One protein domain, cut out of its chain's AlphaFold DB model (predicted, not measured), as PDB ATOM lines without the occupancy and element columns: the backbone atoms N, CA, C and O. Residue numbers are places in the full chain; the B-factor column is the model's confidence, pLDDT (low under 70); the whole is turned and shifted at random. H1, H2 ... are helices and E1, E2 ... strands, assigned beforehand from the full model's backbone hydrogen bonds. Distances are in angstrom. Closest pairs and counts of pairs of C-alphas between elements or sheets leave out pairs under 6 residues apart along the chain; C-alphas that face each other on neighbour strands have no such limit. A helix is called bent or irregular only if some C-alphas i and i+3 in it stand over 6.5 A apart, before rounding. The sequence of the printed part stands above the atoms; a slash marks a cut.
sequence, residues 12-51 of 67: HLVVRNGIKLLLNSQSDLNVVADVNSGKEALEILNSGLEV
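Overview. This is residues 12 to 51 of the 67 residues of the protein "Transcriptional regulatory protein uhpA" of Sphingobacterium daejeonense (UniProt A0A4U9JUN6). The model is a flat, open zigzag of three legs: helix H1 runs one way, the strand E1 folds back between the two helices, and helix H2 turns along the far side of E1. The two helices stay apart on either side of E1, there is no sheet, and the last residues, 47 to 51, turn inward from the end of H2. The printed part has 40 residues with two named helices and one named strand, in the order H1, E1, H2, and its class is mixed, helices and strands. It is only just loose, close to compact, with a radius of gyration of the C-alphas of 11.1 A. The C-alphas span 27 by 24 by 8 A along their three main axes, a flat outline.

Along the chain. The longest helix by residues is H1, residues 13 to 23, Leu 13 to Leu 23, with 11 residues and 15.3 A from first to last C-alpha. It begins with C-alpha 13 at (47.583, -3.839, -25.446) and ends with C-alpha 23 at (42.311, -15.144, -34.245), and x, y and z are each lower at its end than at its beginning. E1, residues 29 to 35, Leu 29 to Val 35, has 7 residues and is 17.1 A long from first to last C-alpha. From C-alpha 29 at (43.279, -20.997, -34.357) to C-alpha 35 at (53.235, -11.236, -24.382), x, y and z each rise. H2, residues 38 to 46, Gly 38 to Asn 46, has 9 residues and is 12.4 A long from first to last C-alpha. Its last C-alpha, that of Asn 46, is at (61.496, -22.137, -22.964), and the greatest change along H2 is in y, which falls from -10.626 at C-alpha 38.

Arrangement. H1 and E1 have 5 pairs of C-alphas within 8 A. Their closest C-alphas are those of Leu 23, where H1 ends, and Leu 29, where E1 begins, 5.9 A apart. The centres of H1 and E1 are 10.2 A apart. E1 and H2 have 3 pairs of C-alphas within 8 A. Their closest C-alphas are those of Val 35, where E1 ends, and Ala 41 in H2, 6.1 A apart. The centres of E1 and H2 are 12.7 A apart. H1 and H2 are apart, with no C-alpha of the one within 8 A of the other. E1 pairs with no named strand. In H1 and H2 every backbone O of residue i is within hydrogen-bond range of N of residue i+4, for the pairs inside the helix, and neither helix is bent or irregular.

Size, cuts and confidence. The two C-alphas farthest apart are those of Ser 27, in the link between H1 and E1, and Lys 39 in H2, 28.7 A apart. The first and last printed C-alphas, those of His 12 and Val 51, are 21.3 A apart. After H2, x falls from 61.496 at C-alpha 46 to 53.355 at C-alpha 51. The link from H1 to E1 has 5 residues and the link from E1 to H2 has 2, and both are tight. The printed part runs from residue 12 to residue 51 without a cut, within a full chain of 67 residues. The mean pLDDT of the printed part is 95.0, and no printed residue is under 70. The mean pLDDT is 96 for H1, 96 for E1 and 93 for H2.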
ATOM      1  N   HIS A  12      51.558  -3.174 -27.828       94.75
ATOM      2  CA  HIS A  12      50.348  -2.367 -27.698       94.75
ATOM      3  C   HIS A  12      49.136  -3.212 -27.282       94.75
ATOM      4  O   HIS A  12      48.514  -3.914 -28.081       94.75
ATOM      5  N   LEU A  13      48.702  -3.072 -26.024       93.88
ATOM      6  CA  LEU A  13      47.583  -3.839 -25.446       93.88
ATOM      7  C   LEU A  13      46.287  -3.802 -26.285       93.88
ATOM      8  O   LEU A  13      45.604  -4.816 -26.413       93.88
ATOM      9  N   VAL A  14      45.936  -2.645 -26.858       96.75
ATOM     10  CA  VAL A  14      44.720  -2.498 -27.682       96.75
ATOM     11  C   VAL A  14      44.828  -3.312 -28.972       96.75
ATOM     12  O   VAL A  14      43.884  -4.017 -29.328       96.75
ATOM     13  N   VAL A  15      45.984  -3.254 -29.637       95.56
ATOM     14  CA  VAL A  15      46.254  -3.999 -30.874       95.56
ATOM     15  C   VAL A  15      46.245  -5.498 -30.583       95.56
ATOM     16  O   VAL A  15      45.516  -6.247 -31.232       95.56
ATOM     17  N   ARG A  16      46.936  -5.916 -29.519       96.06
ATOM     18  CA  ARG A  16      46.991  -7.305 -29.049       96.06
ATOM     19  C   ARG A  16      45.610  -7.895 -28.797       96.06
ATOM     20  O   ARG A  16      45.303  -8.975 -29.293       96.06
ATOM     21  N   ASN A  17      44.749  -7.173 -28.080       96.69
ATOM     22  CA  ASN A  17      43.378  -7.614 -27.825       96.69
ATOM     23  C   ASN A  17      42.551  -7.718 -29.116       96.69
ATOM     24  O   ASN A  17      41.774  -8.662 -29.262       96.69
ATOM     25  N   GLY A  18      42.738  -6.789 -30.059       97.25
ATOM     26  CA  GLY A  18      42.098  -6.845 -31.373       97.25
ATOM     27  C   GLY A  18      42.521  -8.075 -32.178       97.25
ATOM     28  O   GLY A  18      41.668  -8.799 -32.689       97.25
ATOM     29  N   ILE A  19      43.823  -8.365 -32.228       97.19
ATOM     30  CA  ILE A  19      44.359  -9.549 -32.910       97.19
ATOM     31  C   ILE A  19      43.840 -10.832 -32.247       97.19
ATOM     32  O   ILE A  19      43.354 -11.715 -32.949       97.19
ATOM     33  N   LYS A  20      43.855 -10.925 -30.909       96.62
ATOM     34  CA  LYS A  20      43.300 -12.082 -30.178       96.62
ATOM     35  C   LYS A  20      41.839 -12.337 -30.523       96.62
ATOM     36  O   LYS A  20      41.463 -13.483 -30.742       96.62
ATOM     37  N   LEU A  21      41.022 -11.283 -30.583       96.12
ATOM     38  CA  LEU A  21      39.609 -11.397 -30.942       96.12
ATOM     39  C   LEU A  21      39.430 -11.965 -32.357       96.12
ATOM     40  O   LEU A  21      38.583 -12.831 -32.562       96.12
ATOM     41  N   LEU A  22      40.229 -11.497 -33.320       96.88
ATOM     42  CA  LEU A  22      40.177 -11.973 -34.704       96.88
ATOM     43  C   LEU A  22      40.643 -13.427 -34.822       96.88
ATOM     44  O   LEU A  22      39.958 -14.224 -35.456       96.88
ATOM     45  N   LEU A  23      41.762 -13.787 -34.189       95.88
ATOM     46  CA  LEU A  23      42.311 -15.144 -34.245       95.88
ATOM     47  C   LEU A  23      41.380 -16.154 -33.570       95.88
ATOM     48  O   LEU A  23      40.989 -17.123 -34.205       95.88
ATOM     49  N   ASN A  24      40.924 -15.876 -32.347       90.38
ATOM     50  CA  ASN A  24      40.032 -16.775 -31.607       90.38
ATOM     51  C   ASN A  24      38.614 -16.867 -32.210       90.38
ATOM     52  O   ASN A  24      37.806 -17.675 -31.756       90.38
ATOM     53  N   SER A  25      38.275 -16.035 -33.206       94.31
ATOM     54  CA  SER A  25      37.030 -16.184 -33.973       94.31
ATOM     55  C   SER A  25      37.094 -17.316 -35.005       94.31
ATOM     56  O   SER A  25      36.054 -17.739 -35.508       94.31
ATOM     57  N   GLN A  26      38.300 -17.794 -35.329       95.50
ATOM     58  CA  GLN A  26      38.534 -18.913 -36.234       95.50
ATOM     59  C   GLN A  26      38.633 -20.199 -35.410       95.50
ATOM     60  O   GLN A  26      39.376 -20.264 -34.438       95.50
ATOM     61  N   SER A  27      37.872 -21.229 -35.776       93.19
ATOM     62  CA  SER A  27      37.766 -22.465 -34.988       93.19
ATOM     63  C   SER A  27      39.004 -23.366 -35.043       93.19
ATOM     64  O   SER A  27      39.066 -24.361 -34.325       93.19
ATOM     65  N   ASP A  28      39.956 -23.061 -35.918       96.00
ATOM     66  CA  ASP A  28      41.217 -23.768 -36.100       96.00
ATOM     67  C   ASP A  28      42.421 -23.012 -35.523       96.00
ATOM     68  O   ASP A  28      43.532 -23.533 -35.592       96.00
ATOM     69  N   LEU A  29      42.221 -21.827 -34.935       96.56
ATOM     70  CA  LEU A  29      43.279 -20.997 -34.357       96.56
ATOM     71  C   LEU A  29      43.026 -20.738 -32.871       96.56
ATOM     72  O   LEU A  29      41.919 -20.397 -32.464       96.56
ATOM     73  N   ASN A  30      44.087 -20.810 -32.070       95.56
ATOM     74  CA  ASN A  30      44.005 -20.574 -30.634       95.56
ATOM     75  C   ASN A  30      45.226 -19.821 -30.118       95.56
ATOM     76  O   ASN A  30      46.357 -20.305 -30.206       95.56
ATOM     77  N   VAL A  31      45.002 -18.635 -29.554       96.75
ATOM     78  CA  VAL A  31      46.060 -17.883 -28.872       96.75
ATOM     79  C   VAL A  31      46.268 -18.458 -27.472       96.75
ATOM     80  O   VAL A  31      45.567 -18.092 -26.527       96.75
ATOM     81  N   VAL A  32      47.261 -19.339 -27.340       96.62
ATOM     82  CA  VAL A  32      47.592 -20.033 -26.083       96.62
ATOM     83  C   VAL A  32      48.384 -19.161 -25.108       96.62
ATOM     84  O   VAL A  32      48.375 -19.416 -23.905       96.62
ATOM     85  N   ALA A  33      49.050 -18.122 -25.614       97.00
ATOM     86  CA  ALA A  33      49.752 -17.124 -24.819       97.00
ATOM     87  C   ALA A  33      49.877 -15.801 -25.589       97.00
ATOM     88  O   ALA A  33      49.982 -15.784 -26.818       97.00
ATOM     89  N   ASP A  34      49.905 -14.687 -24.860       96.62
ATOM     90  CA  ASP A  34      50.226 -13.371 -25.399       96.62
ATOM     91  C   ASP A  34      51.181 -12.618 -24.473       96.62
ATOM     92  O   ASP A  34      51.081 -12.707 -23.250       96.62
ATOM     93  N   VAL A  35      52.119 -11.892 -25.069       95.19
ATOM     94  CA  VAL A  35      53.235 -11.236 -24.382       95.19
ATOM     95  C   VAL A  35      53.457  -9.839 -24.945       95.19
ATOM     96  O   VAL A  35      53.037  -9.534 -26.063       95.19
ATOM     97  N   ASN A  36      54.105  -8.972 -24.168       93.50
ATOM     98  CA  ASN A  36      54.362  -7.583 -24.570       93.50
ATOM     99  C   ASN A  36      55.780  -7.351 -25.118       93.50
ATOM    100  O   ASN A  36      56.099  -6.244 -25.538       93.50
ATOM    101  N   SER A  37      56.646  -8.364 -25.066       90.38
ATOM    102  CA  SER A  37      58.043  -8.242 -25.471       90.38
ATOM    103  C   SER A  37      58.581  -9.550 -26.041       90.38
ATOM    104  O   SER A  37      58.154 -10.645 -25.665       90.38
ATOM    105  N   GLY A  38      59.599  -9.451 -26.898       89.12
ATOM    106  CA  GLY A  38      60.294 -10.626 -27.420       89.12
ATOM    107  C   GLY A  38      61.000 -11.456 -26.338       89.12
ATOM    108  O   GLY A  38      61.153 -12.664 -26.494       89.12
ATOM    109  N   LYS A  39      61.395 -10.841 -25.213       91.00
ATOM    110  CA  LYS A  39      61.994 -11.563 -24.079       91.00
ATOM    111  C   LYS A  39      60.972 -12.481 -23.404       91.00
ATOM    112  O   LYS A  39      61.259 -13.658 -23.215       91.00
ATOM    113  N   GLU A  40      59.786 -11.962 -23.093       93.44
ATOM    114  CA  GLU A  40      58.686 -12.767 -22.546       93.44
ATOM    115  C   GLU A  40      58.291 -13.889 -23.522       93.44
ATOM    116  O   GLU A  40      58.022 -15.010 -23.096       93.44
ATOM    117  N   ALA A  41      58.333 -13.633 -24.836       93.31
ATOM    118  CA  ALA A  41      58.082 -14.666 -25.844       93.31
ATOM    119  C   ALA A  41      59.066 -15.845 -25.724       93.31
ATOM    120  O   ALA A  41      58.653 -17.003 -25.735       93.31
ATOM    121  N   LEU A  42      60.365 -15.562 -25.559       93.31
ATOM    122  CA  LEU A  42      61.385 -16.593 -25.345       93.31
ATOM    123  C   LEU A  42      61.190 -17.341 -24.021       93.31
ATOM    124  O   LEU A  42      61.411 -18.548 -23.970       93.31
ATOM    125  N   GLU A  43      60.771 -16.657 -22.957       94.62
ATOM    126  CA  GLU A  43      60.457 -17.294 -21.672       94.62
ATOM    127  C   GLU A  43      59.290 -18.282 -21.812       94.62
ATOM    128  O   GLU A  43      59.385 -19.411 -21.326       94.62
ATOM    129  N   ILE A  44      58.237 -17.911 -22.550       95.88
ATOM    130  CA  ILE A  44      57.121 -18.813 -22.863       95.88
ATOM    131  C   ILE A  44      57.597 -20.023 -23.672       95.88
ATOM    132  O   ILE A  44      57.281 -21.156 -23.307       95.88
ATOM    133  N   LEU A  45      58.396 -19.818 -24.720       94.06
ATOM    134  CA  LEU A  45      58.910 -20.918 -25.546       94.06
ATOM    135  C   LEU A  45      59.810 -21.872 -24.743       94.06
ATOM    136  O   LEU A  45      59.709 -23.089 -24.885       94.06
ATOM    137  N   ASN A  46      60.637 -21.339 -23.842       95.38
ATOM    138  CA  ASN A  46      61.496 -22.137 -22.964       95.38
ATOM    139  C   ASN A  46      60.730 -22.846 -21.834       95.38
ATOM    140  O   ASN A  46      61.262 -23.781 -21.237       95.38
ATOM    141  N   SER A  47      59.494 -22.434 -21.531       96.44
ATOM    142  CA  SER A  47      58.667 -23.067 -20.492       96.44
ATOM    143  C   SER A  47      58.138 -24.455 -20.882       96.44
ATOM    144  O   SER A  47      57.656 -25.191 -20.022       96.44
ATOM    145  N   GLY A  48      58.232 -24.820 -22.167       94.19
ATOM    146  CA  GLY A  48      57.672 -26.057 -22.711       94.19
ATOM    147  C   GLY A  48      56.197 -25.954 -23.110       94.19
ATOM    148  O   GLY A  48      55.595 -26.975 -23.436       94.19
ATOM    149  N   LEU A  49      55.610 -24.748 -23.104       96.12
ATOM    150  CA  LEU A  49      54.299 -24.512 -23.710       96.12
ATOM    151  C   LEU A  49      54.363 -24.847 -25.205       96.12
ATOM    152  O   LEU A  49      55.191 -24.306 -25.937       96.12
ATOM    153  N   GLU A  50      53.479 -25.728 -25.666       95.50
ATOM    154  CA  GLU A  50      53.453 -26.108 -27.073       95.50
ATOM    155  C   GLU A  50      52.866 -24.972 -27.930       95.50
ATOM    156  O   GLU A  50      51.709 -24.578 -27.769       95.50
ATOM    157  N   VAL A  51      53.680 -24.450 -28.847       96.56
ATOM    158  CA  VAL A  51      53.355 -23.351 -29.766       96.56
ATOM    159  C   VAL A  51      53.708 -23.795 -31.182       96.56
ATOM    160  O   VAL A  51      54.821 -24.259 -31.421       96.56
TER     161      VAL A  51